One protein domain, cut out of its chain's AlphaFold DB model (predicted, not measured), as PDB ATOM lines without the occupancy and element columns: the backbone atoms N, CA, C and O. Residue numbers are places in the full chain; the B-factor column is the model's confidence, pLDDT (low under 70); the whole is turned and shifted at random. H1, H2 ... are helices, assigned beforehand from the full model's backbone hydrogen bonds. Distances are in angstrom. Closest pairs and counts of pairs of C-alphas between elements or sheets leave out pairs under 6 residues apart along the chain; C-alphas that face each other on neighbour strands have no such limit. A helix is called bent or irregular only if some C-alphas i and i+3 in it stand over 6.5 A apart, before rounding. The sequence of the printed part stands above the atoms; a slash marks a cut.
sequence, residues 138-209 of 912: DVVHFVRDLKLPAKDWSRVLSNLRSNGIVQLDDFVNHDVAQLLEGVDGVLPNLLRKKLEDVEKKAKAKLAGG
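What this domain is: This is residues 138 to 209 of the 912 residues of the protein "Hypothetical protein" of Symbiodinium natans (UniProt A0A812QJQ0). What shape does the model have? One long helix, H5, makes the longest axis of an elongated body, and the four shorter helices, H1 to H4, lie together on one side of it, with H3 and H4 packing on its residues 198 to 203 and 192 to 196. H3 crosses H5 about perpendicular, while H1 and H2 make a loose hairpin, running opposite ways at a shallow tilt, in which H2 packs on H4 but is apart from H5 and H1 is near H5. What is it made of? The printed part has 72 residues with five named helices, H1 to H5 in chain order, and no named strand: the class is all helix. It is compact, with a radius of gyration of the C-alphas of 11.8 A, and spans 38 by 22 by 20 A.

Where its parts are: Where is the longest helix? H5 is residues 187 to 209, 33.8 A from first to last C-alpha, ending with C-alpha 209 at (-12.894, -46.347, -39.806). Where are the others? H4 is residues 176 to 179, 5.0 A long, and H3 is residues 168 to 173, 11.0 A long; H3 is neither bent nor irregular, but only just: C-alphas 170 and 173 are 6.5 A apart. H2 is residues 150 to 162, 18.4 A long, and H1 is residues 138 to 144, 9.7 A long, starting with C-alpha 138 at (-10.321, -43.114, -18.893).

How they stand to each other: What touches H5? H3 touches residues 198 to 203 of H5 alone, about perpendicular at 90 degrees, closest at the C-alphas of Val 172 and Glu 199, 5.3 A apart. H4 touches residues 192 to 196 of H5 alone, closest at the C-alphas of Val 176 and Arg 192, 6.5 A apart. How do H1 and H2 stand? They form a helical hairpin that only just touches, with 3 pairs of C-alphas within 8 A, closest at Val 143 and Trp 153, 7.6 A, at a shallow tilt of 28 degrees, opposite ways. H2 touches H4 with residues 156 to 160 alone, closest at the C-alphas of Asn 159 and Leu 179, 5.2 A apart. Which others do not meet so closely? H1 and H3 are close but not clearly touching, their closest C-alphas being those of Val 139 and Leu 168, 5.9 A apart. H1 and H5 are near each other, and H2 and H5 are apart. What do the backbones show? In H1, H2 and H5 every O i to N i+4 pair is within hydrogen-bond range; H3 has 0 of 2, with 1 of 3 O i to N i+3 pairs, and H4 is too short for an O i to N i+4 pair.

The domain as a whole: How large is it? The two C-alphas farthest apart, those of Lys 151 and Gly 209, are 38.5 A apart. Are there cuts or long links? The printed part has no cut; the links H1 to H2, H2 to H3 and H3 to H4 are tight, and H4 to H5 is short. Where is confidence low? The mean pLDDT of the printed part is 77.9, with residues 186 to 188, 202 and 204 to 209 under 70.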
ATOM      1  N   ASP A 138     -10.785 -41.848 -18.325       73.56
ATOM      2  CA  ASP A 138     -10.321 -43.114 -18.893       73.56
ATOM      3  C   ASP A 138      -8.797 -43.289 -18.790       73.56
ATOM      4  O   ASP A 138      -8.305 -44.394 -18.553       73.56
ATOM      5  N   VAL A 139      -8.032 -42.201 -18.931       76.94
ATOM      6  CA  VAL A 139      -6.573 -42.205 -18.753       76.94
ATOM      7  C   VAL A 139      -6.239 -42.345 -17.270       76.94
ATOM      8  O   VAL A 139      -5.383 -43.154 -16.918       76.94
ATOM      9  N   VAL A 140      -6.944 -41.631 -16.387       74.00
ATOM     10  CA  VAL A 140      -6.763 -41.747 -14.928       74.00
ATOM     11  C   VAL A 140      -7.061 -43.174 -14.460       74.00
ATOM     12  O   VAL A 140      -6.244 -43.781 -13.763       74.00
ATOM     13  N   HIS A 141      -8.185 -43.749 -14.889       76.12
ATOM     14  CA  HIS A 141      -8.557 -45.131 -14.601       76.12
ATOM     15  C   HIS A 141      -7.548 -46.128 -15.166       76.12
ATOM     16  O   HIS A 141      -7.111 -47.021 -14.437       76.12
ATOM     17  N   PHE A 142      -7.111 -45.940 -16.416       81.94
ATOM     18  CA  PHE A 142      -6.089 -46.781 -17.024       81.94
ATOM     19  C   PHE A 142      -4.811 -46.790 -16.194       81.94
ATOM     20  O   PHE A 142      -4.314 -47.872 -15.888       81.94
ATOM     21  N   VAL A 143      -4.299 -45.619 -15.791       79.00
ATOM     22  CA  VAL A 143      -3.097 -45.552 -14.956       79.00
ATOM     23  C   VAL A 143      -3.377 -46.236 -13.612       79.00
ATOM     24  O   VAL A 143      -2.557 -47.055 -13.199       79.00
ATOM     25  N   ARG A 144      -4.549 -46.022 -12.978       79.94
ATOM     26  CA  ARG A 144      -4.923 -46.572 -11.643       79.94
ATOM     27  C   ARG A 144      -4.906 -48.095 -11.644       79.94
ATOM     28  O   ARG A 144      -4.376 -48.717 -10.717       79.94
ATOM     29  N   ASP A 145      -5.346 -48.692 -12.741       80.25
ATOM     30  CA  ASP A 145      -5.345 -50.138 -12.965       80.25
ATOM     31  C   ASP A 145      -3.943 -50.750 -13.154       80.25
ATOM     32  O   ASP A 145      -3.780 -51.980 -13.178       80.25
ATOM     33  N   LEU A 146      -2.902 -49.921 -13.273       78.56
ATOM     34  CA  LEU A 146      -1.504 -50.358 -13.326       78.56
ATOM     35  C   LEU A 146      -0.945 -50.653 -11.926       78.56
ATOM     36  O   LEU A 146       0.087 -51.317 -11.836       78.56
ATOM     37  N   LYS A 147      -1.645 -50.241 -10.851       83.38
ATOM     38  CA  LYS A 147      -1.272 -50.481  -9.440       83.38
ATOM     39  C   LYS A 147       0.196 -50.132  -9.147       83.38
ATOM     40  O   LYS A 147       0.912 -50.899  -8.502       83.38
ATOM     41  N   LEU A 148       0.651 -48.995  -9.672       80.50
ATOM     42  CA  LEU A 148       2.034 -48.539  -9.537       80.50
ATOM     43  C   LEU A 148       2.320 -48.061  -8.101       80.50
ATOM     44  O   LEU A 148       1.431 -47.488  -7.467       80.50
ATOM     45  N   PRO A 149       3.554 -48.222  -7.588       81.06
ATOM     46  CA  PRO A 149       4.003 -47.507  -6.396       81.06
ATOM     47  C   PRO A 149       3.841 -45.988  -6.572       81.06
ATOM     48  O   PRO A 149       4.041 -45.472  -7.669       81.06
ATOM     49  N   ALA A 150       3.549 -45.247  -5.497       72.44
ATOM     50  CA  ALA A 150       3.245 -43.806  -5.554       72.44
ATOM     51  C   ALA A 150       4.328 -42.943  -6.248       72.44
ATOM     52  O   ALA A 150       4.023 -41.937  -6.897       72.44
ATOM     53  N   LYS A 151       5.600 -43.356  -6.153       77.12
ATOM     54  CA  LYS A 151       6.728 -42.707  -6.838       77.12
ATOM     55  C   LYS A 151       6.651 -42.869  -8.364       77.12
ATOM     56  O   LYS A 151       6.822 -41.893  -9.090       77.12
ATOM     57  N   ASP A 152       6.352 -44.077  -8.835       82.56
ATOM     58  CA  ASP A 152       6.260 -44.401 -10.263       82.56
ATOM     59  C   ASP A 152       4.947 -43.892 -10.862       82.56
ATOM     60  O   ASP A 152       4.920 -43.411 -11.989       82.56
ATOM     61  N   TRP A 153       3.877 -43.916 -10.065       81.00
ATOM     62  CA  TRP A 153       2.587 -43.304 -10.363       81.00
ATOM     63  C   TRP A 153       2.730 -41.846 -10.807       81.00
ATOM     64  O   TRP A 153       2.341 -41.468 -11.913       81.00
ATOM     65  N   SER A 154       3.368 -41.038  -9.960       75.06
ATOM     66  CA  SER A 154       3.571 -39.610 -10.207       75.06
ATOM     67  C   SER A 154       4.463 -39.366 -11.430       75.06
ATOM     68  O   SER A 154       4.253 -38.414 -12.181       75.06
ATOM     69  N   ARG A 155       5.440 -40.252 -11.660       82.81
ATOM     70  CA  ARG A 155       6.348 -40.197 -12.812       82.81
ATOM     71  C   ARG A 155       5.617 -40.487 -14.124       82.81
ATOM     72  O   ARG A 155       5.768 -39.721 -15.071       82.81
ATOM     73  N   VAL A 156       4.780 -41.525 -14.160       83.50
ATOM     74  CA  VAL A 156       3.980 -41.893 -15.340       83.50
ATOM     75  C   VAL A 156       2.980 -40.791 -15.685       83.50
ATOM     76  O   VAL A 156       2.930 -40.373 -16.839       83.50
ATOM     77  N   LEU A 157       2.254 -40.242 -14.705       80.44
ATOM     78  CA  LEU A 157       1.344 -39.113 -14.946       80.44
ATOM     79  C   LEU A 157       2.086 -37.874 -15.477       80.44
ATOM     80  O   LEU A 157       1.622 -37.215 -16.409       80.44
ATOM     81  N   SER A 158       3.276 -37.588 -14.940       81.25
ATOM     82  CA  SER A 158       4.125 -36.495 -15.427       81.25
ATOM     83  C   SER A 158       4.619 -36.716 -16.861       81.25
ATOM     84  O   SER A 158       4.724 -35.748 -17.622       81.25
ATOM     85  N   ASN A 159       4.925 -37.959 -17.241       84.75
ATOM     86  CA  ASN A 159       5.378 -38.298 -18.589       84.75
ATOM     87  C   ASN A 159       4.225 -38.221 -19.600       84.75
ATOM     88  O   ASN A 159       4.404 -37.630 -20.662       84.75
ATOM     89  N   LEU A 160       3.033 -38.730 -19.260       83.88
ATOM     90  CA  LEU A 160       1.833 -38.613 -20.104       83.88
ATOM     91  C   LEU A 160       1.513 -37.144 -20.407       83.88
ATOM     92  O   LEU A 160       1.340 -36.765 -21.564       83.88
ATOM     93  N   ARG A 161       1.557 -36.291 -19.378       77.69
ATOM     94  CA  ARG A 161       1.313 -34.854 -19.521       77.69
ATOM     95  C   ARG A 161       2.375 -34.149 -20.364       77.69
ATOM     96  O   ARG A 161       2.025 -33.348 -21.225       77.69
ATOM     97  N   SER A 162       3.657 -34.424 -20.118       81.06
ATOM     98  CA  SER A 162       4.759 -33.802 -20.875       81.06
ATOM     99  C   SER A 162       4.719 -34.155 -22.364       81.06
ATOM    100  O   SER A 162       5.208 -33.385 -23.182       81.06
ATOM    101  N   ASN A 163       4.097 -35.286 -22.706       81.94
ATOM    102  CA  ASN A 163       3.871 -35.727 -24.078       81.94
ATOM    103  C   ASN A 163       2.479 -35.340 -24.612       81.94
ATOM    104  O   ASN A 163       2.100 -35.772 -25.687       81.94
ATOM    105  N   GLY A 164       1.699 -34.524 -23.895       83.94
ATOM    106  CA  GLY A 164       0.399 -34.043 -24.378       83.94
ATOM    107  C   GLY A 164      -0.689 -35.118 -24.492       83.94
ATOM    108  O   GLY A 164      -1.673 -34.898 -25.190       83.94
ATOM    109  N   ILE A 165      -0.536 -36.260 -23.814       80.31
ATOM    110  CA  ILE A 165      -1.528 -37.341 -23.804       80.31
ATOM    111  C   ILE A 165      -2.593 -37.003 -22.763       80.31
ATOM    112  O   ILE A 165      -2.341 -37.102 -21.560       80.31
ATOM    113  N   VAL A 166      -3.778 -36.600 -23.223       80.12
ATOM    114  CA  VAL A 166      -4.914 -36.226 -22.363       80.12
ATOM    115  C   VAL A 166      -6.093 -37.193 -22.497       80.12
ATOM    116  O   VAL A 166      -6.920 -37.261 -21.589       80.12
ATOM    117  N   GLN A 167      -6.148 -37.985 -23.571       81.50
ATOM    118  CA  GLN A 167      -7.129 -39.045 -23.828       81.50
ATOM    119  C   GLN A 167      -6.443 -40.346 -24.288       81.50
ATOM    120  O   GLN A 167      -5.306 -40.337 -24.757       81.50
ATOM    121  N   LEU A 168      -7.134 -41.492 -24.183       76.12
ATOM    122  CA  LEU A 168      -6.593 -42.799 -24.605       76.12
ATOM    123  C   LEU A 168      -6.258 -42.865 -26.106       76.12
ATOM    124  O   LEU A 168      -5.348 -43.594 -26.499       76.12
ATOM    125  N   ASP A 169      -6.962 -42.102 -26.941       80.50
ATOM    126  CA  ASP A 169      -6.726 -42.079 -28.389       80.50
ATOM    127  C   ASP A 169      -5.429 -41.305 -28.752       80.50
ATOM    128  O   ASP A 169      -4.838 -41.557 -29.804       80.50
ATOM    129  N   ASP A 170      -4.897 -40.464 -27.851       81.38
ATOM    130  CA  ASP A 170      -3.644 -39.717 -28.062       81.38
ATOM    131  C   ASP A 170      -2.396 -40.619 -28.007       81.38
ATOM    132  O   ASP A 170      -1.324 -40.240 -28.483       81.38
ATOM    133  N   PHE A 171      -2.514 -41.844 -27.479       82.12
ATOM    134  CA  PHE A 171      -1.401 -42.800 -27.404       82.12
ATOM    135  C   PHE A 171      -0.877 -43.237 -28.781       82.12
ATOM    136  O   PHE A 171       0.267 -43.665 -28.883       82.12
ATOM    137  N   VAL A 172      -1.676 -43.107 -29.849       82.62
ATOM    138  CA  VAL A 172      -1.354 -43.610 -31.201       82.62
ATOM    139  C   VAL A 172      -0.060 -43.023 -31.778       82.62
ATOM    140  O   VAL A 172       0.597 -43.678 -32.591       82.62
ATOM    141  N   ASN A 173       0.303 -41.811 -31.353       80.25
ATOM    142  CA  ASN A 173       1.415 -41.042 -31.914       80.25
ATOM    143  C   ASN A 173       2.625 -40.922 -30.976       80.25
ATOM    144  O   ASN A 173       3.545 -40.164 -31.282       80.25
ATOM    145  N   HIS A 174       2.643 -41.646 -29.855       84.50
ATOM    146  CA  HIS A 174       3.660 -41.482 -28.819       84.50
ATOM    147  C   HIS A 174       4.455 -42.765 -28.586       84.50
ATOM    148  O   HIS A 174       3.903 -43.860 -28.536       84.50
ATOM    149  N   ASP A 175       5.771 -42.623 -28.424       86.00
ATOM    150  CA  ASP A 175       6.655 -43.747 -28.128       86.00
ATOM    151  C   ASP A 175       6.480 -44.180 -26.665       86.00
ATOM    152  O   ASP A 175       6.817 -43.449 -25.730       86.00
ATOM    153  N   VAL A 176       5.984 -45.404 -26.460       83.06
ATOM    154  CA  VAL A 176       5.801 -46.020 -25.137       83.06
ATOM    155  C   VAL A 176       7.096 -45.992 -24.313       83.06
ATOM    156  O   VAL A 176       7.037 -45.880 -23.089       83.06
ATOM    157  N   ALA A 177       8.276 -46.044 -24.941       82.94
ATOM    158  CA  ALA A 177       9.549 -45.942 -24.231       82.94
ATOM    159  C   ALA A 177       9.767 -44.559 -23.593       82.94
ATOM    160  O   ALA A 177      10.265 -44.492 -22.469       82.94
ATOM    161  N   GLN A 178       9.340 -43.479 -24.256       81.75
ATOM    162  CA  GLN A 178       9.414 -42.111 -23.722       81.75
ATOM    163  C   GLN A 178       8.427 -41.904 -22.570       81.75
ATOM    164  O   GLN A 178       8.732 -41.229 -21.590       81.75
ATOM    165  N   LEU A 179       7.260 -42.553 -22.631       83.75
ATOM    166  CA  LEU A 179       6.263 -42.491 -21.556       83.75
ATOM    167  C   LEU A 179       6.727 -43.192 -20.272       83.75
ATOM    168  O   LEU A 179       6.266 -42.863 -19.178       83.75
ATOM    169  N   LEU A 180       7.664 -44.132 -20.390       88.50
ATOM    170  CA  LEU A 180       8.191 -44.926 -19.281       88.50
ATOM    171  C   LEU A 180       9.570 -44.470 -18.788       88.50
ATOM    172  O   LEU A 180      10.158 -45.128 -17.926       88.50
ATOM    173  N   GLU A 181      10.091 -43.357 -19.301       87.00
ATOM    174  CA  GLU A 181      11.409 -42.863 -18.919       87.00
ATOM    175  C   GLU A 181      11.478 -42.554 -17.409       87.00
ATOM    176  O   GLU A 181      10.685 -41.785 -16.855       87.00
ATOM    177  N   GLY A 182      12.441 -43.179 -16.723       81.44
ATOM    178  CA  GLY A 182      12.671 -43.001 -15.288       81.44
ATOM    179  C   GLY A 182      11.732 -43.780 -14.359       81.44
ATOM    180  O   GLY A 182      11.665 -43.430 -13.181       81.44
ATOM    181  N   VAL A 183      11.017 -44.791 -14.866       85.19
ATOM    182  CA  VAL A 183      10.318 -45.808 -14.060       85.19
ATOM    183  C   VAL A 183      11.233 -47.032 -13.919       85.19
ATOM    184  O   VAL A 183      11.490 -47.729 -14.901       85.19
ATOM    185  N   ASP A 184      11.748 -47.296 -12.716       77.38
ATOM    186  CA  ASP A 184      12.750 -48.348 -12.468       77.38
ATOM    187  C   ASP A 184      12.112 -49.696 -12.050       77.38
ATOM    188  O   ASP A 184      11.077 -49.742 -11.388       77.38
ATOM    189  N   GLY A 185      12.751 -50.830 -12.380       73.56
ATOM    190  CA  GLY A 185      12.428 -52.160 -11.820       73.56
ATOM    191  C   GLY A 185      11.839 -53.189 -12.799       73.56
ATOM    192  O   GLY A 185      12.097 -53.146 -13.994       73.56
ATOM    193  N   VAL A 186      11.083 -54.173 -12.283       55.28
ATOM    194  CA  VAL A 186      10.414 -55.257 -13.060       55.28
ATOM    195  C   VAL A 186       9.100 -54.774 -13.706       55.28
ATOM    196  O   VAL A 186       8.596 -55.355 -14.670       55.28
ATOM    197  N   LEU A 187       8.574 -53.661 -13.195       61.22
ATOM    198  CA  LEU A 187       7.331 -52.998 -13.583       61.22
ATOM    199  C   LEU A 187       7.281 -52.473 -15.042       61.22
ATOM    200  O   LEU A 187       6.224 -52.622 -15.661       61.22
ATOM    201  N   PRO A 188       8.373 -51.967 -15.661       67.12
ATOM    202  CA  PRO A 188       8.371 -51.423 -17.022       67.12
ATOM    203  C   PRO A 188       7.939 -52.421 -18.095       67.12
ATOM    204  O   PRO A 188       7.348 -52.014 -19.084       67.12
ATOM    205  N   ASN A 189       8.175 -53.724 -17.914       71.94
ATOM    206  CA  ASN A 189       7.803 -54.724 -18.922       71.94
ATOM    207  C   ASN A 189       6.296 -55.022 -18.925       71.94
ATOM    208  O   ASN A 189       5.701 -55.187 -19.989       71.94
ATOM    209  N   LEU A 190       5.665 -55.066 -17.746       73.75
ATOM    210  CA  LEU A 190       4.212 -55.231 -17.631       73.75
ATOM    211  C   LEU A 190       3.485 -53.967 -18.105       73.75
ATOM    212  O   LEU A 190       2.462 -54.047 -18.782       73.75
ATOM    213  N   LEU A 191       4.053 -52.811 -17.759       76.19
ATOM    214  CA  LEU A 191       3.536 -51.499 -18.114       76.19
ATOM    215  C   LEU A 191       3.630 -51.245 -19.619       76.19
ATOM    216  O   LEU A 191       2.634 -50.884 -20.238       76.19
ATOM    217  N   ARG A 192       4.793 -51.541 -20.216       83.25
ATOM    218  CA  ARG A 192       5.026 -51.481 -21.661       83.25
ATOM    219  C   ARG A 192       4.020 -52.342 -22.415       83.25
ATOM    220  O   ARG A 192       3.359 -51.831 -23.304       83.25
ATOM    221  N   LYS A 193       3.808 -53.591 -21.989       85.44
ATOM    222  CA  LYS A 193       2.838 -54.488 -22.635       85.44
ATOM    223  C   LYS A 193       1.404 -53.941 -22.596       85.44
ATOM    224  O   LYS A 193       0.693 -54.008 -23.591       85.44
ATOM    225  N   LYS A 194       0.970 -53.393 -21.455       83.38
ATOM    226  CA  LYS A 194      -0.371 -52.800 -21.327       83.38
ATOM    227  C   LYS A 194      -0.529 -51.526 -22.166       83.38
ATOM    228  O   LYS A 194      -1.601 -51.311 -22.722       83.38
ATOM    229  N   LEU A 195       0.516 -50.706 -22.257       81.31
ATOM    230  CA  LEU A 195       0.543 -49.500 -23.087       81.31
ATOM    231  C   LEU A 195       0.536 -49.835 -24.587       81.31
ATOM    232  O   LEU A 195      -0.249 -49.257 -25.333       81.31
ATOM    233  N   GLU A 196       1.311 -50.836 -25.008       84.19
ATOM    234  CA  GLU A 196       1.302 -51.371 -26.377       84.19
ATOM    235  C   GLU A 196      -0.076 -51.954 -26.756       84.19
ATOM    236  O   GLU A 196      -0.548 -51.769 -27.879       84.19
ATOM    237  N   ASP A 197      -0.770 -52.621 -25.823       82.50
ATOM    238  CA  ASP A 197      -2.131 -53.134 -26.046       82.50
ATOM    239  C   ASP A 197      -3.160 -52.001 -26.247       82.50
ATOM    240  O   ASP A 197      -4.089 -52.143 -27.049       82.50
ATOM    241  N   VAL A 198      -3.008 -50.876 -25.539       76.25
ATOM    242  CA  VAL A 198      -3.846 -49.675 -25.712       76.25
ATOM    243  C   VAL A 198      -3.575 -49.018 -27.060       76.25
ATOM    244  O   VAL A 198      -4.514 -48.779 -27.819       76.25
ATOM    245  N   GLU A 199      -2.304 -48.813 -27.403       82.56
ATOM    246  CA  GLU A 199      -1.889 -48.264 -28.695       82.56
ATOM    247  C   GLU A 199      -2.419 -49.121 -29.857       82.56
ATOM    248  O   GLU A 199      -2.969 -48.605 -30.833       82.56
ATOM    249  N   LYS A 200      -2.347 -50.453 -29.728       81.00
ATOM    250  CA  LYS A 200      -2.878 -51.399 -30.716       81.00
ATOM    251  C   LYS A 200      -4.395 -51.292 -30.875       81.00
ATOM    252  O   LYS A 200      -4.889 -51.352 -32.001       81.00
ATOM    253  N   LYS A 201      -5.146 -51.131 -29.779       72.69
ATOM    254  CA  LYS A 201      -6.606 -50.933 -29.826       72.69
ATOM    255  C   LYS A 201      -6.977 -49.601 -30.474       72.69
ATOM    256  O   LYS A 201      -7.875 -49.577 -31.314       72.69
ATOM    257  N   ALA A 202      -6.262 -48.528 -30.145       69.44
ATOM    258  CA  ALA A 202      -6.482 -47.212 -30.733       69.44
ATOM    259  C   ALA A 202      -6.164 -47.204 -32.245       69.44
ATOM    260  O   ALA A 202      -6.964 -46.727 -33.051       69.44
ATOM    261  N   LYS A 203      -5.072 -47.862 -32.668       75.25
ATOM    262  CA  LYS A 203      -4.736 -48.067 -34.091       75.25
ATOM    263  C   LYS A 203      -5.771 -48.916 -34.838       75.25
ATOM    264  O   LYS A 203      -6.125 -48.585 -35.966       75.25
ATOM    265  N   ALA A 204      -6.293 -49.977 -34.220       68.38
ATOM    266  CA  ALA A 204      -7.332 -50.818 -34.824       68.38
ATOM    267  C   ALA A 204      -8.661 -50.063 -35.023       68.38
ATOM    268  O   ALA A 204      -9.319 -50.236 -36.045       68.38
ATOM    269  N   LYS A 205      -9.027 -49.188 -34.079       67.62
ATOM    270  CA  LYS A 205     -10.210 -48.315 -34.167       67.62
ATOM    271  C   LYS A 205     -10.102 -47.328 -35.339       67.62
ATOM    272  O   LYS A 205     -11.060 -47.169 -36.089       67.62
ATOM    273  N   LEU A 206      -8.921 -46.735 -35.545       63.28
ATOM    274  CA  LEU A 206      -8.643 -45.846 -36.682       63.28
ATOM    275  C   LEU A 206      -8.632 -46.589 -38.029       63.28
ATOM    276  O   LEU A 206      -9.205 -46.105 -39.004       63.28
ATOM    277  N   ALA A 207      -8.032 -47.783 -38.084       64.50
ATOM    278  CA  ALA A 207      -7.997 -48.604 -39.297       64.50
ATOM    279  C   ALA A 207      -9.397 -49.094 -39.720       64.50
ATOM    280  O   ALA A 207      -9.732 -49.039 -40.902       64.50
ATOM    281  N   GLY A 208     -10.245 -49.489 -38.761       56.56
ATOM    282  CA  GLY A 208     -11.628 -49.899 -39.033       56.56
ATOM    283  C   GLY A 208     -12.501 -48.771 -39.597       56.56
ATOM    284  O   GLY A 208     -13.366 -49.023 -40.435       56.56
ATOM    285  N   GLY A 209     -12.237 -47.517 -39.212       51.38
ATOM    286  CA  GLY A 209     -12.894 -46.347 -39.806       51.38
ATOM    287  C   GLY A 209     -12.506 -46.119 -41.272       51.38
ATOM    288  O   GLY A 209     -13.361 -45.798 -42.098       51.38
TER     289      GLY A 209